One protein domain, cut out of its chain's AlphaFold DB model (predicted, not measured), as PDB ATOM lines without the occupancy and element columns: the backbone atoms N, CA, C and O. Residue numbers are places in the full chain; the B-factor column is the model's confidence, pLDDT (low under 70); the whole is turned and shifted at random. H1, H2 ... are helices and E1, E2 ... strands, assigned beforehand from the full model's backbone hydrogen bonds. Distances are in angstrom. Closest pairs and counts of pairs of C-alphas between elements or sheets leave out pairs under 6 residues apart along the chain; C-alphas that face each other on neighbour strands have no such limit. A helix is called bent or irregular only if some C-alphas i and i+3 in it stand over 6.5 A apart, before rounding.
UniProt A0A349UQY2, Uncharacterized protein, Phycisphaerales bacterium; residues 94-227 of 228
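AT A GLANCE: This is residues 94 to 227 of the 228 residues of an uncharacterized protein of Phycisphaerales bacterium (UniProt A0A349UQY2). H3 lies in the middle of this model, paired with H4 in a helical hairpin, while the longest helix, H1, crosses one side of H3 at a steep tilt and the short H2 sits at the turn from H1 back to H3. On the side of H3 away from H1, a long loop-rich stretch with two tiny strands packs on H3 through E2, and E1 lies out at one end of the model. The printed part has 134 residues with four named helices and two named strands, in the order E1, E2, H1, H2, H3, H4; no two named strands pair, and the class is mostly helix. The whole is compact, with a radius of gyration of the C-alphas of 16.1 A, yet elongated in outline, spanning 52 by 32 by 22 A.

HOW THE PARTS SIT: H1, residues 138 to 165, touches H3, residues 176 to 197, with residues 145 to 156 alone, meeting residues 189 to 196 of H3. Their closest C-alphas, those of Val 152 and Leu 189, are 7.0 A apart, and the helices run opposite ways at a steep tilt of 44 degrees. H3 and H4, residues 205 to 225, form a helical hairpin and touch, with a shallow tilt of 23 degrees, opposite ways; their closest C-alphas, those of Ala 197 and Gln 208, are 4.3 A apart. H1 and H4 are near each other, with 8 pairs of C-alphas within 10 A. H2, residues 168 to 172, is close to but not clearly touching H3, the closest C-alphas being those of Leu 171 and Arg 179 at 7.6 A. H2 and H4 are only just apart, at 8.2 A. E2, residues 119 to 121, has 7 pairs of C-alphas within 8 A of H3, the closest those of Pro 121 and Leu 187 at 6.5 A. E1, residues 104 to 106, is apart from H1, H2, H3, H4 and E2. Residues 94 to 95 pair antiparallel with residues 119 to 120 of E2, and E1 pairs antiparallel with residues 109 to 110. In H2, H3 and H4 every O i to N i+4 pair is within hydrogen-bond range; in H1, 21 of 24 are.

IN THESE COORDINATES: H1 begins at C-alpha 138 (-39.279, 14.345, -44.936) and measures 41.4 A; it is irregular, with C-alphas 139 and 142 7.6 A apart. H3 measures 31.3 A. H4 measures 30.4 A and ends at C-alpha 225 (-31.443, -23.144, -35.003). H2 measures 6.1 A, E2 6.9 A and E1 5.8 A, the last beginning at C-alpha 104 (-18.466, -23.890, -39.997).

THE WHOLE: The C-alphas farthest apart, those of Glu 107 and Glu 139, are 53.1 A apart. The printed part has no cut. The links E1 to E2 and E2 to H1 are long, with 12 and 16 residues. Mean pLDDT of the printed part is 94.1, and no printed residue is under 70.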
ATOM      1  N   SER A  94     -26.048 -10.907 -45.515       96.62
ATOM      2  CA  SER A  94     -24.818 -11.202 -46.243       96.62
ATOM      3  C   SER A  94     -24.293 -12.571 -45.818       96.62
ATOM      4  O   SER A  94     -24.551 -13.023 -44.699       96.62
ATOM      5  N   LEU A  95     -23.552 -13.238 -46.705       96.69
ATOM      6  CA  LEU A  95     -22.814 -14.438 -46.320       96.69
ATOM      7  C   LEU A  95     -21.796 -14.072 -45.239       96.69
ATOM      8  O   LEU A  95     -21.133 -13.036 -45.316       96.69
ATOM      9  N   CYS A  96     -21.668 -14.929 -44.233       97.19
ATOM     10  CA  CYS A  96     -20.650 -14.744 -43.215       97.19
ATOM     11  C   CYS A  96     -19.268 -14.898 -43.859       97.19
ATOM     12  O   CYS A  96     -18.901 -15.999 -44.262       97.19
ATOM     13  N   ALA A  97     -18.497 -13.812 -43.915       96.75
ATOM     14  CA  ALA A  97     -17.178 -13.796 -44.545       96.75
ATOM     15  C   ALA A  97     -16.183 -14.785 -43.909       96.75
ATOM     16  O   ALA A  97     -15.275 -15.250 -44.581       96.75
ATOM     17  N   HIS A  98     -16.357 -15.132 -42.630       96.88
ATOM     18  CA  HIS A  98     -15.435 -16.018 -41.914       96.88
ATOM     19  C   HIS A  98     -15.615 -17.506 -42.230       96.88
ATOM     20  O   HIS A  98     -14.651 -18.256 -42.170       96.88
ATOM     21  N   CYS A  99     -16.835 -17.935 -42.564       96.88
ATOM     22  CA  CYS A  99     -17.132 -19.329 -42.919       96.88
ATOM     23  C   CYS A  99     -17.664 -19.480 -44.348       96.88
ATOM     24  O   CYS A  99     -18.185 -20.535 -44.699       96.88
ATOM     25  N   GLU A 100     -17.622 -18.405 -45.135       95.88
ATOM     26  CA  GLU A 100     -18.067 -18.350 -46.531       95.88
ATOM     27  C   GLU A 100     -19.485 -18.907 -46.754       95.88
ATOM     28  O   GLU A 100     -19.798 -19.531 -47.764       95.88
ATOM     29  N   GLY A 101     -20.381 -18.701 -45.786       95.19
ATOM     30  CA  GLY A 101     -21.760 -19.179 -45.896       95.19
ATOM     31  C   GLY A 101     -22.014 -20.617 -45.447       95.19
ATOM     32  O   GLY A 101     -23.172 -21.049 -45.468       95.19
ATOM     33  N   THR A 102     -20.979 -21.357 -45.042       93.94
ATOM     34  CA  THR A 102     -21.111 -22.759 -44.608       93.94
ATOM     35  C   THR A 102     -21.669 -22.886 -43.193       93.94
ATOM     36  O   THR A 102     -22.350 -23.860 -42.894       93.94
ATOM     37  N   GLY A 103     -21.400 -21.901 -42.330       94.94
ATOM     38  CA  GLY A 103     -21.699 -21.965 -40.898       94.94
ATOM     39  C   GLY A 103     -20.605 -22.639 -40.062       94.94
ATOM     40  O   GLY A 103     -20.703 -22.624 -38.838       94.94
ATOM     41  N   TYR A 104     -19.533 -23.149 -40.675       94.81
ATOM     42  CA  TYR A 104     -18.466 -23.890 -39.997       94.81
ATOM     43  C   TYR A 104     -17.081 -23.353 -40.380       94.81
ATOM     44  O   TYR A 104     -16.879 -22.885 -41.495       94.81
ATOM     45  N   VAL A 105     -16.130 -23.391 -39.447       94.62
ATOM     46  CA  VAL A 105     -14.726 -22.978 -39.695       94.62
ATOM     47  C   VAL A 105     -13.773 -24.171 -39.794       94.62
ATOM     48  O   VAL A 105     -12.741 -24.083 -40.445       94.62
ATOM     49  N   GLU A 106     -14.140 -25.290 -39.170       92.31
ATOM     50  CA  GLU A 106     -13.442 -26.581 -39.174       92.31
ATOM     51  C   GLU A 106     -14.510 -27.690 -39.182       92.31
ATOM     52  O   GLU A 106     -15.692 -27.411 -38.937       92.31
ATOM     53  N   GLU A 107     -14.121 -28.947 -39.426       88.94
ATOM     54  CA  GLU A 107     -15.046 -30.086 -39.357       88.94
ATOM     55  C   GLU A 107     -15.793 -30.096 -38.013       88.94
ATOM     56  O   GLU A 107     -15.198 -30.216 -36.943       88.94
ATOM     57  N   ASN A 108     -17.118 -29.939 -38.073       86.25
ATOM     58  CA  ASN A 108     -18.031 -29.889 -36.924       86.25
ATOM     59  C   ASN A 108     -17.837 -28.722 -35.938       86.25
ATOM     60  O   ASN A 108     -18.467 -28.716 -34.878       86.25
ATOM     61  N   ARG A 109     -17.042 -27.696 -36.269       94.62
ATOM     62  CA  ARG A 109     -16.917 -26.494 -35.434       94.62
ATOM     63  C   ARG A 109     -17.727 -25.334 -35.998       94.62
ATOM     64  O   ARG A 109     -17.386 -24.783 -37.044       94.62
ATOM     65  N   LEU A 110     -18.769 -24.933 -35.266       94.75
ATOM     66  CA  LEU A 110     -19.597 -23.778 -35.621       94.75
ATOM     67  C   LEU A 110     -18.747 -22.507 -35.728       94.75
ATOM     68  O   LEU A 110     -17.888 -22.231 -34.888       94.75
ATOM     69  N   CYS A 111     -19.029 -21.712 -36.752       96.38
ATOM     70  CA  CYS A 111     -18.389 -20.430 -36.976       96.38
ATOM     71  C   CYS A 111     -18.757 -19.450 -35.847       96.38
ATOM     72  O   CYS A 111     -19.927 -19.067 -35.750       96.38
ATOM     73  N   PRO A 112     -17.793 -18.956 -35.044       95.12
ATOM     74  CA  PRO A 112     -18.091 -18.088 -33.904       95.12
ATOM     75  C   PRO A 112     -18.690 -16.739 -34.324       95.12
ATOM     76  O   PRO A 112     -19.471 -16.162 -33.580       95.12
ATOM     77  N   GLN A 113     -18.376 -16.257 -35.533       95.38
ATOM     78  CA  GLN A 113     -18.849 -14.957 -36.017       95.38
ATOM     79  C   GLN A 113     -20.339 -14.929 -36.390       95.38
ATOM     80  O   GLN A 113     -20.992 -13.911 -36.197       95.38
ATOM     81  N   CYS A 114     -20.885 -16.021 -36.930       96.19
ATOM     82  CA  CYS A 114     -22.312 -16.122 -37.271       96.19
ATOM     83  C   CYS A 114     -23.066 -17.107 -36.374       96.19
ATOM     84  O   CYS A 114     -24.209 -17.450 -36.663       96.19
ATOM     85  N   GLY A 115     -22.411 -17.629 -35.335       93.62
ATOM     86  CA  GLY A 115     -22.968 -18.630 -34.432       93.62
ATOM     87  C   GLY A 115     -23.366 -19.952 -35.093       93.62
ATOM     88  O   GLY A 115     -24.098 -20.705 -34.465       93.62
ATOM     89  N   GLY A 116     -22.925 -20.236 -36.325       93.88
ATOM     90  CA  GLY A 116     -23.349 -21.415 -37.095       93.88
ATOM     91  C   GLY A 116     -24.342 -21.147 -38.230       93.88
ATOM     92  O   GLY A 116     -24.658 -22.053 -38.990       93.88
ATOM     93  N   LEU A 117     -24.837 -19.915 -38.386       94.62
ATOM     94  CA  LEU A 117     -25.899 -19.602 -39.353       94.62
ATOM     95  C   LEU A 117     -25.433 -19.571 -40.818       94.62
ATOM     96  O   LEU A 117     -26.256 -19.638 -41.730       94.62
ATOM     97  N   GLY A 118     -24.138 -19.350 -41.056       95.94
ATOM     98  CA  GLY A 118     -23.593 -19.036 -42.383       95.94
ATOM     99  C   GLY A 118     -23.991 -17.647 -42.907       95.94
ATOM    100  O   GLY A 118     -23.480 -17.190 -43.924       95.94
ATOM    101  N   LEU A 119     -24.859 -16.926 -42.206       97.38
ATOM    102  CA  LEU A 119     -25.340 -15.601 -42.578       97.38
ATOM    103  C   LEU A 119     -25.072 -14.610 -41.455       97.38
ATOM    104  O   LEU A 119     -25.097 -14.965 -40.278       97.38
ATOM    105  N   THR A 120     -24.863 -13.355 -41.824       97.19
ATOM    106  CA  THR A 120     -24.831 -12.224 -40.897       97.19
ATOM    107  C   THR A 120     -25.794 -11.140 -41.380       97.19
ATOM    108  O   THR A 120     -26.016 -11.019 -42.592       97.19
ATOM    109  N   PRO A 121     -26.363 -10.325 -40.474       97.81
ATOM    110  CA  PRO A 121     -27.033  -9.094 -40.876       97.81
ATOM    111  C   PRO A 121     -26.095  -8.236 -41.732       97.81
ATOM    112  O   PRO A 121     -24.889  -8.181 -41.479       97.81
ATOM    113  N   CYS A 122     -26.630  -7.565 -42.750       97.88
ATOM    114  CA  CYS A 122     -25.867  -6.571 -43.495       97.88
ATOM    115  C   CYS A 122     -25.450  -5.442 -42.544       97.88
ATOM    116  O   CYS A 122     -26.312  -4.846 -41.904       97.88
ATOM    117  N   GLY A 123     -24.157  -5.115 -42.488       96.31
ATOM    118  CA  GLY A 123     -23.649  -4.043 -41.626       96.31
ATOM    119  C   GLY A 123     -24.088  -2.632 -42.038       96.31
ATOM    120  O   GLY A 123     -23.989  -1.721 -41.231       96.31
ATOM    121  N   PHE A 124     -24.580  -2.441 -43.270       96.31
ATOM    122  CA  PHE A 124     -25.046  -1.134 -43.752       96.31
ATOM    123  C   PHE A 124     -26.492  -0.838 -43.344       96.31
ATOM    124  O   PHE A 124     -26.791   0.249 -42.871       96.31
ATOM    125  N   CYS A 125     -27.403  -1.796 -43.536       97.88
ATOM    126  CA  CYS A 125     -28.821  -1.627 -43.194       97.88
ATOM    127  C   CYS A 125     -29.224  -2.368 -41.914       97.88
ATOM    128  O   CYS A 125     -30.418  -2.559 -41.684       97.88
ATOM    129  N   GLU A 126     -28.250  -2.886 -41.163       96.88
ATOM    130  CA  GLU A 126     -28.420  -3.599 -39.891       96.88
ATOM    131  C   GLU A 126     -29.475  -4.715 -39.948       96.88
ATOM    132  O   GLU A 126     -30.326  -4.870 -39.076       96.88
ATOM    133  N   GLY A 127     -29.479  -5.493 -41.032       97.31
ATOM    134  CA  GLY A 127     -30.457  -6.572 -41.196       97.31
ATOM    135  C   GLY A 127     -31.797  -6.168 -41.818       97.31
ATOM    136  O   GLY A 127     -32.535  -7.037 -42.260       97.31
ATOM    137  N   THR A 128     -32.145  -4.882 -41.911       98.00
ATOM    138  CA  THR A 128     -33.504  -4.468 -42.332       98.00
ATOM    139  C   THR A 128     -33.846  -4.813 -43.787       98.00
ATOM    140  O   THR A 128     -35.010  -5.072 -44.122       98.00
ATOM    141  N   GLY A 129     -32.836  -4.786 -44.660       97.69
ATOM    142  CA  GLY A 129     -32.983  -4.837 -46.114       97.69
ATOM    143  C   GLY A 129     -33.499  -3.536 -46.731       97.69
ATOM    144  O   GLY A 129     -33.696  -3.486 -47.944       97.69
ATOM    145  N   TRP A 130     -33.702  -2.487 -45.931       98.12
ATOM    146  CA  TRP A 130     -34.189  -1.189 -46.390       98.12
ATOM    147  C   TRP A 130     -33.039  -0.224 -46.672       98.12
ATOM    148  O   TRP A 130     -31.979  -0.292 -46.050       98.12
ATOM    149  N   ALA A 131     -33.255   0.689 -47.615       96.75
ATOM    150  CA  ALA A 131     -32.362   1.818 -47.835       96.75
ATOM    151  C   ALA A 131     -32.329   2.749 -46.609       96.75
ATOM    152  O   ALA A 131     -33.281   2.808 -45.826       96.75
ATOM    153  N   ASP A 132     -31.245   3.521 -46.490       95.50
ATOM    154  CA  ASP A 132     -31.098   4.524 -45.435       95.50
ATOM    155  C   ASP A 132     -32.276   5.513 -45.450       95.50
ATOM    156  O   ASP A 132     -32.660   6.063 -46.489       95.50
ATOM    157  N   ARG A 133     -32.836   5.751 -44.265       93.44
ATOM    158  CA  ARG A 133     -33.957   6.657 -44.028       93.44
ATOM    159  C   ARG A 133     -33.648   8.106 -44.326       93.44
ATOM    160  O   ARG A 133     -34.575   8.859 -44.622       93.44
ATOM    161  N   GLN A 134     -32.381   8.501 -44.285       94.56
ATOM    162  CA  GLN A 134     -31.969   9.838 -44.701       94.56
ATOM    163  C   GLN A 134     -32.337  10.109 -46.168       94.56
ATOM    164  O   GLN A 134     -32.616  11.252 -46.525       94.56
ATOM    165  N   ASN A 135     -32.459   9.056 -46.987       95.00
ATOM    166  CA  ASN A 135     -32.903   9.152 -48.376       95.00
ATOM    167  C   ASN A 135     -34.427   9.226 -48.544       95.00
ATOM    168  O   ASN A 135     -34.893   9.394 -49.675       95.00
ATOM    169  N   ILE A 136     -35.208   9.075 -47.466       96.81
ATOM    170  CA  ILE A 136     -36.663   9.236 -47.494       96.81
ATOM    171  C   ILE A 136     -36.982  10.732 -47.354       96.81
ATOM    172  O   ILE A 136     -36.630  11.342 -46.330       96.81
ATOM    173  N   PRO A 137     -37.673  11.327 -48.344       97.19
ATOM    174  CA  PRO A 137     -38.159  12.698 -48.273       97.19
ATOM    175  C   PRO A 137     -38.925  12.963 -46.963       97.19
ATOM    176  O   PRO A 137     -39.771  12.138 -46.606       97.19
ATOM    177  N   PRO A 138     -38.653  14.066 -46.233       95.94
ATOM    178  CA  PRO A 138     -39.279  14.345 -44.936       95.94
ATOM    179  C   PRO A 138     -40.805  14.219 -44.930       95.94
ATOM    180  O   PRO A 138     -41.364  13.647 -43.999       95.94
ATOM    181  N   GLU A 139     -41.455  14.668 -46.002       96.19
ATOM    182  CA  GLU A 139     -42.904  14.613 -46.199       96.19
ATOM    183  C   GLU A 139     -43.483  13.192 -46.233       96.19
ATOM    184  O   GLU A 139     -44.659  13.013 -45.943       96.19
ATOM    185  N   PHE A 140     -42.669  12.168 -46.510       97.31
ATOM    186  CA  PHE A 140     -43.111  10.773 -46.549       97.31
ATOM    187  C   PHE A 140     -42.654   9.944 -45.355       97.31
ATOM    188  O   PHE A 140     -43.123   8.819 -45.198       97.31
ATOM    189  N   ARG A 141     -41.742  10.446 -44.510       96.31
ATOM    190  CA  ARG A 141     -41.090   9.629 -43.469       96.31
ATOM    191  C   ARG A 141     -42.095   8.925 -42.570       96.31
ATOM    192  O   ARG A 141     -42.021   7.708 -42.431       96.31
ATOM    193  N   LYS A 142     -43.066   9.663 -42.028       96.00
ATOM    194  CA  LYS A 142     -44.092   9.098 -41.144       96.00
ATOM    195  C   LYS A 142     -44.913   8.009 -41.843       96.00
ATOM    196  O   LYS A 142     -44.983   6.889 -41.347       96.00
ATOM    197  N   ALA A 143     -45.451   8.298 -43.027       96.75
ATOM    198  CA  ALA A 143     -46.259   7.343 -43.788       96.75
ATOM    199  C   ALA A 143     -45.456   6.093 -44.210       96.75
ATOM    200  O   ALA A 143     -45.964   4.970 -44.183       96.75
ATOM    201  N   VAL A 144     -44.173   6.258 -44.549       97.81
ATOM    202  CA  VAL A 144     -43.264   5.143 -44.850       97.81
ATOM    203  C   VAL A 144     -43.017   4.285 -43.609       97.81
ATOM    204  O   VAL A 144     -43.072   3.060 -43.716       97.81
ATOM    205  N   ILE A 145     -42.799   4.894 -42.438       96.44
ATOM    206  CA  ILE A 145     -42.638   4.180 -41.161       96.44
ATOM    207  C   ILE A 145     -43.893   3.370 -40.835       96.44
ATOM    208  O   ILE A 145     -43.793   2.179 -40.545       96.44
ATOM    209  N   GLU A 146     -45.073   3.983 -40.921       96.50
ATOM    210  CA  GLU A 146     -46.352   3.314 -40.663       96.50
ATOM    211  C   GLU A 146     -46.558   2.116 -41.600       96.50
ATOM    212  O   GLU A 146     -46.957   1.028 -41.168       96.50
ATOM    213  N   ARG A 147     -46.209   2.273 -42.882       97.62
ATOM    214  CA  ARG A 147     -46.280   1.193 -43.870       97.62
ATOM    215  C   ARG A 147     -45.277   0.073 -43.589       97.62
ATOM    216  O   ARG A 147     -45.660  -1.097 -43.600       97.62
ATOM    217  N   GLN A 148     -44.022   0.409 -43.293       97.75
ATOM    218  CA  GLN A 148     -42.987  -0.552 -42.890       97.75
ATOM    219  C   GLN A 148     -43.411  -1.338 -41.646       97.75
ATOM    220  O   GLN A 148     -43.283  -2.562 -41.594       97.75
ATOM    221  N   LEU A 149     -43.996  -0.654 -40.667       96.75
ATOM    222  CA  LEU A 149     -44.516  -1.266 -39.457       96.75
ATOM    223  C   LEU A 149     -45.680  -2.222 -39.746       96.75
ATOM    224  O   LEU A 149     -45.727  -3.326 -39.201       96.75
ATOM    225  N   ALA A 150     -46.598  -1.845 -40.638       97.06
ATOM    226  CA  ALA A 150     -47.656  -2.740 -41.096       97.06
ATOM    227  C   ALA A 150     -47.094  -3.999 -41.782       97.06
ATOM    228  O   ALA A 150     -47.665  -5.079 -41.625       97.06
ATOM    229  N   HIS A 151     -45.971  -3.895 -42.504       97.00
ATOM    230  CA  HIS A 151     -45.306  -5.050 -43.124       97.00
ATOM    231  C   HIS A 151     -44.711  -5.974 -42.065       97.00
ATOM    232  O   HIS A 151     -44.993  -7.168 -42.077       97.00
ATOM    233  N   VAL A 152     -43.982  -5.413 -41.099       97.06
ATOM    234  CA  VAL A 152     -43.403  -6.177 -39.986       97.06
ATOM    235  C   VAL A 152     -44.483  -6.892 -39.178       97.06
ATOM    236  O   VAL A 152     -44.309  -8.053 -38.828       97.06
ATOM    237  N   ARG A 153     -45.640  -6.261 -38.936       96.44
ATOM    238  CA  ARG A 153     -46.777  -6.914 -38.262       96.44
ATOM    239  C   ARG A 153     -47.279  -8.146 -39.029       96.44
ATOM    240  O   ARG A 153     -47.530  -9.174 -38.405       96.44
ATOM    241  N   ARG A 154     -47.388  -8.065 -40.361       97.06
ATOM    242  CA  ARG A 154     -47.776  -9.213 -41.205       97.06
ATOM    243  C   ARG A 154     -46.709 -10.305 -41.213       97.06
ATOM    244  O   ARG A 154     -47.050 -11.478 -41.084       97.06
ATOM    245  N   ASP A 155     -45.435  -9.930 -41.304       96.12
ATOM    246  CA  ASP A 155     -44.319 -10.881 -41.250       96.12
ATOM    247  C   ASP A 155     -44.265 -11.600 -39.892       96.12
ATOM    248  O   ASP A 155     -44.084 -12.814 -39.845       96.12
ATOM    249  N   LEU A 156     -44.504 -10.883 -38.790       94.75
ATOM    250  CA  LEU A 156     -44.598 -11.452 -37.443       94.75
ATOM    251  C   LEU A 156     -45.768 -12.420 -37.299       94.75
ATOM    252  O   LEU A 156     -45.606 -13.486 -36.705       94.75
ATOM    253  N   GLN A 157     -46.937 -12.070 -37.837       94.75
ATOM    254  CA  GLN A 157     -48.081 -12.976 -37.859       94.75
ATOM    255  C   GLN A 157     -47.731 -14.260 -38.623       94.75
ATOM    256  O   GLN A 157     -47.898 -15.357 -38.090       94.75
ATOM    257  N   ARG A 158     -47.155 -14.128 -39.824       94.62
ATOM    258  CA  ARG A 158     -46.701 -15.263 -40.639       94.62
ATOM    259  C   ARG A 158     -45.650 -16.108 -39.914       94.62
ATOM    260  O   ARG A 158     -45.696 -17.334 -39.999       94.62
ATOM    261  N   ALA A 159     -44.724 -15.482 -39.189       92.25
ATOM    262  CA  ALA A 159     -43.739 -16.171 -38.355       92.25
ATOM    263  C   ALA A 159     -44.399 -16.945 -37.221       92.25
ATOM    264  O   ALA A 159     -44.076 -18.113 -37.035       92.25
ATOM    265  N   GLY A 160     -45.366 -16.345 -36.528       90.38
ATOM    266  CA  GLY A 160     -46.162 -17.033 -35.516       90.38
ATOM    267  C   GLY A 160     -46.863 -18.268 -36.083       90.38
ATOM    268  O   GLY A 160     -46.719 -19.355 -35.537       90.38
ATOM    269  N   GLU A 161     -47.552 -18.129 -37.216       91.00
ATOM    270  CA  GLU A 161     -48.273 -19.228 -37.870       91.00
ATOM    271  C   GLU A 161     -47.346 -20.343 -38.375       91.00
ATOM    272  O   GLU A 161     -47.681 -21.525 -38.264       91.00
ATOM    273  N   THR A 162     -46.186 -19.976 -38.924       89.50
ATOM    274  CA  THR A 162     -45.203 -20.924 -39.473       89.50
ATOM    275  C   THR A 162     -44.479 -21.664 -38.351       89.50
ATOM    276  O   THR A 162     -44.411 -22.891 -38.356       89.50
ATOM    277  N   LEU A 163     -43.971 -20.933 -37.354       86.94
ATOM    278  CA  LEU A 163     -43.170 -21.499 -36.269       86.94
ATOM    279  C   LEU A 163     -44.019 -22.254 -35.243       86.94
ATOM    280  O   LEU A 163     -43.538 -23.234 -34.689       86.94
ATOM    281  N   ALA A 164     -45.281 -21.869 -35.018       87.12
ATOM    282  CA  ALA A 164     -46.173 -22.616 -34.125       87.12
ATOM    283  C   ALA A 164     -46.470 -24.038 -34.632       87.12
ATOM    284  O   ALA A 164     -46.764 -24.928 -33.838       87.12
ATOM    285  N   LYS A 165     -46.395 -24.252 -35.950       87.19
ATOM    286  CA  LYS A 165     -46.601 -25.558 -36.593       87.19
ATOM    287  C   LYS A 165     -45.297 -26.330 -36.797       87.19
ATOM    288  O   LYS A 165     -45.339 -27.524 -37.088       87.19
ATOM    289  N   ALA A 166     -44.151 -25.665 -36.678       88.88
ATOM    290  CA  ALA A 166     -42.854 -26.274 -36.913       88.88
ATOM    291  C   ALA A 166     -42.459 -27.156 -35.722       88.88
ATOM    292  O   ALA A 166     -42.201 -26.674 -34.618       88.88
ATOM    293  N   THR A 167     -42.384 -28.466 -35.944       89.50
ATOM    294  CA  THR A 167     -41.744 -29.376 -34.992       89.50
ATOM    295  C   THR A 167     -40.228 -29.298 -35.155       89.50
ATOM    296  O   THR A 167     -39.726 -28.961 -36.229       89.50
ATOM    297  N   ARG A 168     -39.474 -29.656 -34.107       87.62
ATOM    298  CA  ARG A 168     -38.007 -29.755 -34.199       87.62
ATOM    299  C   ARG A 168     -37.578 -30.663 -35.357       87.62
ATOM    300  O   ARG A 168     -36.760 -30.265 -36.167       87.62
ATOM    301  N   GLN A 169     -38.225 -31.819 -35.490       90.69
ATOM    302  CA  GLN A 169     -37.966 -32.759 -36.579       90.69
ATOM    303  C   GLN A 169     -38.180 -32.136 -37.969       90.69
ATOM    304  O   GLN A 169     -37.377 -32.381 -38.861       90.69
ATOM    305  N   ALA A 170     -39.226 -31.321 -38.156       91.88
ATOM    306  CA  ALA A 170     -39.483 -30.652 -39.433       91.88
ATOM    307  C   ALA A 170     -38.416 -29.596 -39.772       91.88
ATOM    308  O   ALA A 170     -38.071 -29.419 -40.938       91.88
ATOM    309  N   LEU A 171     -37.889 -28.901 -38.761       90.50
ATOM    310  CA  LEU A 171     -36.795 -27.937 -38.924       90.50
ATOM    311  C   LEU A 171     -35.457 -28.629 -39.220       90.50
ATOM    312  O   LEU A 171     -34.671 -28.138 -40.033       90.50
ATOM    313  N   ASP A 172     -35.215 -29.777 -38.590       89.62
ATOM    314  CA  ASP A 172     -34.015 -30.594 -38.798       89.62
ATOM    315  C   ASP A 172     -34.029 -31.272 -40.181       89.62
ATOM    316  O   ASP A 172     -32.977 -31.521 -40.762       89.62
ATOM    317  N   SER A 173     -35.217 -31.516 -40.749       92.56
ATOM    318  CA  SER A 173     -35.392 -32.097 -42.084       92.56
ATOM    319  C   SER A 173     -35.361 -31.084 -43.234       92.56
ATOM    320  O   SER A 173     -35.557 -31.475 -44.384       92.56
ATOM    321  N   LEU A 174     -35.194 -29.785 -42.955       92.75
ATOM    322  CA  LEU A 174     -35.127 -28.770 -44.008       92.75
ATOM    323  C   LEU A 174     -33.895 -29.002 -44.885       92.75
ATOM    324  O   LEU A 174     -32.813 -29.316 -44.389       92.75
ATOM    325  N   SER A 175     -34.040 -28.774 -46.192       93.12
ATOM    326  CA  SER A 175     -32.875 -28.718 -47.072       93.12
ATOM    327  C   SER A 175     -31.948 -27.573 -46.640       93.12
ATOM    328  O   SER A 175     -32.392 -26.593 -46.035       93.12
ATOM    329  N   ALA A 176     -30.658 -27.650 -46.977       89.69
ATOM    330  CA  ALA A 176     -29.718 -26.564 -46.680       89.69
ATOM    331  C   ALA A 176     -30.189 -25.214 -47.263       89.69
ATOM    332  O   ALA A 176     -30.043 -24.172 -46.621       89.69
ATOM    333  N   THR A 177     -30.805 -25.241 -48.449       91.94
ATOM    334  CA  THR A 177     -31.366 -24.060 -49.118       91.94
ATOM    335  C   THR A 177     -32.561 -23.490 -48.358       91.94
ATOM    336  O   THR A 177     -32.579 -22.293 -48.073       91.94
ATOM    337  N   ASP A 178     -33.526 -24.330 -47.972       93.56
ATOM    338  CA  ASP A 178     -34.726 -23.884 -47.248       93.56
ATOM    339  C   ASP A 178     -34.384 -23.390 -45.845       93.56
ATOM    340  O   ASP A 178     -34.897 -22.363 -45.397       93.56
ATOM    341  N   ARG A 179     -33.462 -24.080 -45.166       92.69
ATOM    342  CA  ARG A 179     -32.921 -23.643 -43.880       92.69
ATOM    343  C   ARG A 179     -32.264 -22.271 -44.023       92.69
ATOM    344  O   ARG A 179     -32.580 -21.373 -43.251       92.69
ATOM    345  N   ARG A 180     -31.410 -22.066 -45.032       92.75
ATOM    346  CA  ARG A 180     -30.778 -20.761 -45.289       92.75
ATOM    347  C   ARG A 180     -31.812 -19.670 -45.574       92.75
ATOM    348  O   ARG A 180     -31.691 -18.581 -45.021       92.75
ATOM    349  N   ALA A 181     -32.835 -19.952 -46.380       94.19
ATOM    350  CA  ALA A 181     -33.908 -19.002 -46.674       94.19
ATOM    351  C   ALA A 181     -34.711 -18.627 -45.414       94.19
ATOM    352  O   ALA A 181     -34.981 -17.446 -45.183       94.19
ATOM    353  N   LEU A 182     -35.036 -19.609 -44.566       94.44
ATOM    354  CA  LEU A 182     -35.690 -19.388 -43.276       94.44
ATOM    355  C   LEU A 182     -34.832 -18.509 -42.357       94.44
ATOM    356  O   LEU A 182     -35.336 -17.538 -41.794       94.44
ATOM    357  N   LEU A 183     -33.538 -18.816 -42.228       95.06
ATOM    358  CA  LEU A 183     -32.605 -18.041 -41.408       95.06
ATOM    359  C   LEU A 183     -32.457 -16.604 -41.921       95.06
ATOM    360  O   LEU A 183     -32.517 -15.671 -41.122       95.06
ATOM    361  N   ALA A 184     -32.327 -16.412 -43.237       96.38
ATOM    362  CA  ALA A 184     -32.241 -15.087 -43.845       96.38
ATOM    363  C   ALA A 184     -33.497 -14.254 -43.560       96.38
ATOM    364  O   ALA A 184     -33.407 -13.090 -43.167       96.38
ATOM    365  N   TRP A 185     -34.678 -14.862 -43.697       96.75
ATOM    366  CA  TRP A 185     -35.941 -14.200 -43.391       96.75
ATOM    367  C   TRP A 185     -36.073 -13.835 -41.907       96.75
ATOM    368  O   TRP A 185     -36.476 -12.716 -41.590       96.75
ATOM    369  N   LEU A 186     -35.697 -14.736 -40.994       96.31
ATOM    370  CA  LEU A 186     -35.732 -14.474 -39.552       96.31
ATOM    371  C   LEU A 186     -34.740 -13.379 -39.138       96.31
ATOM    372  O   LEU A 186     -35.119 -12.488 -38.379       96.31
ATOM    373  N   LEU A 187     -33.510 -13.393 -39.666       96.75
ATOM    374  CA  LEU A 187     -32.525 -12.322 -39.459       96.75
ATOM    375  C   LEU A 187     -33.068 -10.975 -39.935       96.75
ATOM    376  O   LEU A 187     -32.978  -9.976 -39.227       96.75
ATOM    377  N   ARG A 188     -33.701 -10.953 -41.110       97.50
ATOM    378  CA  ARG A 188     -34.303  -9.740 -41.658       97.50
ATOM    379  C   ARG A 188     -35.445  -9.215 -40.803       97.50
ATOM    380  O   ARG A 188     -35.537  -8.016 -40.547       97.50
ATOM    381  N   LEU A 189     -36.322 -10.105 -40.349       97.75
ATOM    382  CA  LEU A 189     -37.431  -9.746 -39.474       97.75
ATOM    383  C   LEU A 189     -36.923  -9.198 -38.133       97.75
ATOM    384  O   LEU A 189     -37.450  -8.196 -37.653       97.75
ATOM    385  N   GLN A 190     -35.874  -9.805 -37.570       97.69
ATOM    386  CA  GLN A 190     -35.196  -9.310 -36.372       97.69
ATOM    387  C   GLN A 190     -34.611  -7.909 -36.596       97.69
ATOM    388  O   GLN A 190     -34.959  -7.003 -35.841       97.69
ATOM    389  N   GLY A 191     -33.847  -7.691 -37.672       97.44
ATOM    390  CA  GLY A 191     -33.288  -6.379 -38.017       97.44
ATOM    391  C   GLY A 191     -34.360  -5.302 -38.204       97.44
ATOM    392  O   GLY A 191     -34.267  -4.220 -37.628       97.44
ATOM    393  N   ARG A 192     -35.449  -5.604 -38.927       97.94
ATOM    394  CA  ARG A 192     -36.583  -4.676 -39.115       97.94
ATOM    395  C   ARG A 192     -37.258  -4.288 -37.802       97.94
ATOM    396  O   ARG A 192     -37.621  -3.128 -37.632       97.94
ATOM    397  N   MET A 193     -37.447  -5.233 -36.882       97.75
ATOM    398  CA  MET A 193     -38.038  -4.937 -35.575       97.75
ATOM    399  C   MET A 193     -37.108  -4.108 -34.697       97.75
ATOM    400  O   MET A 193     -37.578  -3.134 -34.119       97.75
ATOM    401  N   SER A 194     -35.822  -4.463 -34.619       96.81
ATOM    402  CA  SER A 194     -34.822  -3.702 -33.860       96.81
ATOM    403  C   SER A 194     -34.725  -2.268 -34.375       96.81
ATOM    404  O   SER A 194     -34.828  -1.324 -33.595       96.81
ATOM    405  N   HIS A 195     -34.638  -2.110 -35.699       96.31
ATOM    406  CA  HIS A 195     -34.600  -0.806 -36.350       96.31
ATOM    407  C   HIS A 195     -35.840   0.022 -36.041       96.31
ATOM    408  O   HIS A 195     -35.720   1.186 -35.684       96.31
ATOM    409  N   LEU A 196     -37.039  -0.563 -36.158       96.06
ATOM    410  CA  LEU A 196     -38.277   0.151 -35.855       96.06
ATOM    411  C   LEU A 196     -38.397   0.504 -34.365       96.06
ATOM    412  O   LEU A 196     -38.843   1.599 -34.047       96.06
ATOM    413  N   ALA A 197     -37.990  -0.389 -33.462       95.94
ATOM    414  CA  ALA A 197     -38.039  -0.157 -32.020       95.94
ATOM    415  C   ALA A 197     -37.148   1.014 -31.570       95.94
ATOM    416  O   ALA A 197     -37.477   1.667 -30.586       95.94
ATOM    417  N   GLY A 198     -36.059   1.296 -32.294       95.38
ATOM    418  CA  GLY A 198     -35.133   2.396 -32.005       95.38
ATOM    419  C   GLY A 198     -35.560   3.773 -32.526       95.38
ATOM    420  O   GLY A 198     -34.753   4.697 -32.501       95.38
ATOM    421  N   LEU A 199     -36.780   3.927 -33.051       93.94
ATOM    422  CA  LEU A 199     -37.231   5.179 -33.664       93.94
ATOM    423  C   LEU A 199     -38.087   6.006 -32.727       93.94
ATOM    424  O   LEU A 199     -39.224   5.622 -32.450       93.94
ATOM    425  N   ASP A 200     -37.623   7.203 -32.399       91.56
ATOM    426  CA  ASP A 200     -38.388   8.166 -31.601       91.56
ATOM    427  C   ASP A 200     -39.737   8.538 -32.254       91.56
ATOM    428  O   ASP A 200     -40.745   8.713 -31.569       91.56
ATOM    429  N   ASP A 201     -39.793   8.553 -33.592       85.94
ATOM    430  CA  ASP A 201     -40.973   8.933 -34.388       85.94
ATOM    431  C   ASP A 201     -42.177   7.978 -34.268       85.94
ATOM    432  O   ASP A 201     -43.259   8.297 -34.767       85.94
ATOM    433  N   LEU A 202     -42.034   6.802 -33.641       83.44
ATOM    434  CA  LEU A 202     -43.175   5.899 -33.435       83.44
ATOM    435  C   LEU A 202     -44.176   6.427 -32.398       83.44
ATOM    436  O   LEU A 202     -45.331   6.009 -32.433       83.44
ATOM    437  N   GLY A 203     -43.764   7.323 -31.492       81.12
ATOM    438  CA  GLY A 203     -44.644   7.993 -30.520       81.12
ATOM    439  C   GLY A 203     -45.308   7.093 -29.464       81.12
ATOM    440  O   GLY A 203     -45.987   7.606 -28.579       81.12
ATOM    441  N   ASP A 204     -45.108   5.776 -29.535       90.25
ATOM    442  CA  ASP A 204     -45.684   4.765 -28.648       90.25
ATOM    443  C   ASP A 204     -44.559   3.900 -28.055       90.25
ATOM    444  O   ASP A 204     -44.016   2.994 -28.702       90.25
ATOM    445  N   SER A 205     -44.195   4.201 -26.807       91.94
ATOM    446  CA  SER A 205     -43.135   3.500 -26.076       91.94
ATOM    447  C   SER A 205     -43.484   2.040 -25.774       91.94
ATOM    448  O   SER A 205     -42.589   1.191 -25.735       91.94
ATOM    449  N   GLU A 206     -44.769   1.708 -25.620       94.38
ATOM    450  CA  GLU A 206     -45.220   0.327 -25.438       94.38
ATOM    451  C   GLU A 206     -44.992  -0.468 -26.725       94.38
ATOM    452  O   GLU A 206     -44.462  -1.585 -26.707       94.38
ATOM    453  N   GLN A 207     -45.331   0.131 -27.865       92.69
ATOM    454  CA  GLN A 207     -45.102  -0.486 -29.157       92.69
ATOM    455  C   GLN A 207     -43.609  -0.710 -29.442       92.69
ATOM    456  O   GLN A 207     -43.241  -1.795 -29.910       92.69
ATOM    457  N   GLN A 208     -42.752   0.274 -29.160       93.25
ATOM    458  CA  GLN A 208     -41.296   0.132 -29.279       93.25
ATOM    459  C   GLN A 208     -40.780  -1.018 -28.402       93.25
ATOM    460  O   GLN A 208     -40.090  -1.913 -28.897       93.25
ATOM    461  N   ALA A 209     -41.184  -1.058 -27.127       93.31
ATOM    462  CA  ALA A 209     -40.795  -2.116 -26.197       93.31
ATOM    463  C   ALA A 209     -41.252  -3.502 -26.679       93.31
ATOM    464  O   ALA A 209     -40.495  -4.477 -26.612       93.31
ATOM    465  N   ARG A 210     -42.469  -3.600 -27.228       95.12
ATOM    466  CA  ARG A 210     -43.000  -4.843 -27.797       95.12
ATOM    467  C   ARG A 210     -42.177  -5.318 -28.994       95.12
ATOM    468  O   ARG A 210     -41.860  -6.505 -29.061       95.12
ATOM    469  N   LEU A 211     -41.829  -4.425 -29.922       94.44
ATOM    470  CA  LEU A 211     -40.987  -4.761 -31.075       94.44
ATOM    471  C   LEU A 211     -39.596  -5.229 -30.631       94.44
ATOM    472  O   LEU A 211     -39.147  -6.282 -31.084       94.44
ATOM    473  N   GLY A 212     -38.968  -4.521 -29.687       93.50
ATOM    474  CA  GLY A 212     -37.676  -4.917 -29.117       93.50
ATOM    475  C   GLY A 212     -37.723  -6.302 -28.468       93.50
ATOM    476  O   GLY A 212     -36.907  -7.170 -28.773       93.50
ATOM    477  N   ALA A 213     -38.747  -6.574 -27.654       94.31
ATOM    478  CA  ALA A 213     -38.925  -7.884 -27.030       94.31
ATOM    479  C   ALA A 213     -39.128  -9.014 -28.057       94.31
ATOM    480  O   ALA A 213     -38.651 -10.135 -27.855       94.31
ATOM    481  N   MET A 214     -39.833  -8.747 -29.162       94.12
ATOM    482  CA  MET A 214     -40.007  -9.714 -30.250       94.12
ATOM    483  C   MET A 214     -38.703  -9.945 -31.027       94.12
ATOM    484  O   MET A 214     -38.400 -11.097 -31.338       94.12
ATOM    485  N   ALA A 215     -37.897  -8.906 -31.257       94.19
ATOM    486  CA  ALA A 215     -36.568  -9.031 -31.859       94.19
ATOM    487  C   ALA A 215     -35.649  -9.945 -31.042       94.19
ATOM    488  O   ALA A 215     -35.120 -10.917 -31.582       94.19
ATOM    489  N   THR A 216     -35.570  -9.738 -29.724       93.81
ATOM    490  CA  THR A 216     -34.800 -10.605 -28.813       93.81
ATOM    491  C   THR A 216     -35.302 -12.053 -28.812       93.81
ATOM    492  O   THR A 216     -34.528 -12.996 -28.640       93.81
ATOM    493  N   ARG A 217     -36.611 -12.281 -28.991       94.38
ATOM    494  CA  ARG A 217     -37.155 -13.646 -29.103       94.38
ATOM    495  C   ARG A 217     -36.700 -14.331 -30.390       94.38
ATOM    496  O   ARG A 217     -36.331 -15.501 -30.322       94.38
ATOM    497  N   ILE A 218     -36.701 -13.627 -31.525       94.00
ATOM    498  CA  ILE A 218     -36.212 -14.184 -32.796       94.00
ATOM    499  C   ILE A 218     -34.712 -14.471 -32.725       94.00
ATOM    500  O   ILE A 218     -34.292 -15.541 -33.152       94.00
ATOM    501  N   GLU A 219     -33.920 -13.581 -32.131       93.62
ATOM    502  CA  GLU A 219     -32.485 -13.799 -31.904       93.62
ATOM    503  C   GLU A 219     -32.220 -15.110 -31.146       93.62
ATOM    504  O   GLU A 219     -31.506 -15.983 -31.634       93.62
ATOM    505  N   LYS A 220     -32.916 -15.337 -30.026       92.94
ATOM    506  CA  LYS A 220     -32.828 -16.604 -29.275       92.94
ATOM    507  C   LYS A 220     -33.286 -17.822 -30.083       92.94
ATOM    508  O   LYS A 220     -32.826 -18.937 -29.836       92.94
ATOM    509  N   CYS A 221     -34.234 -17.655 -31.005       91.56
ATOM    510  CA  CYS A 221     -34.634 -18.722 -31.923       91.56
ATOM    511  C   CYS A 221     -33.527 -19.027 -32.941       91.56
ATOM    512  O   CYS A 221     -33.234 -20.199 -33.164       91.56
ATOM    513  N   LEU A 222     -32.888 -18.002 -33.507       92.56
ATOM    514  CA  LEU A 222     -31.762 -18.145 -34.434       92.56
ATOM    515  C   LEU A 222     -30.583 -18.870 -33.775       92.56
ATOM    516  O   LEU A 222     -30.065 -19.825 -34.345       92.56
ATOM    517  N   GLU A 223     -30.226 -18.506 -32.541       91.25
ATOM    518  CA  GLU A 223     -29.176 -19.192 -31.773       91.25
ATOM    519  C   GLU A 223     -29.458 -20.688 -31.579       91.25
ATOM    520  O   GLU A 223     -28.542 -21.510 -31.608       91.25
ATOM    521  N   LYS A 224     -30.728 -21.060 -31.374       89.31
ATOM    522  CA  LYS A 224     -31.135 -22.466 -31.238       89.31
ATOM    523  C   LYS A 224     -31.054 -23.207 -32.566       89.31
ATOM    524  O   LYS A 224     -30.574 -24.335 -32.584       89.31
ATOM    525  N   LEU A 225     -31.502 -22.576 -33.653       88.19
ATOM    526  CA  LEU A 225     -31.443 -23.144 -35.003       88.19
ATOM    527  C   LEU A 225     -30.004 -23.349 -35.484       88.19
ATOM    528  O   LEU A 225     -29.751 -24.268 -36.250       88.19
ATOM    529  N   ALA A 226     -29.062 -22.527 -35.023       86.56
ATOM    530  CA  ALA A 226     -27.662 -22.648 -35.409       86.56
ATOM    531  C   ALA A 226     -26.933 -23.834 -34.742       86.56
ATOM    532  O   ALA A 226     -25.883 -24.255 -35.217       86.56
ATOM    533  N   ARG A 227     -27.473 -24.372 -33.636       83.12
ATOM    534  CA  ARG A 227     -26.881 -25.489 -32.873       83.12
ATOM    535  C   ARG A 227     -27.446 -26.867 -33.228       83.12
ATOM    536  O   ARG A 227     -26.923 -27.854 -32.713       83.12
TER     537      ARG A 227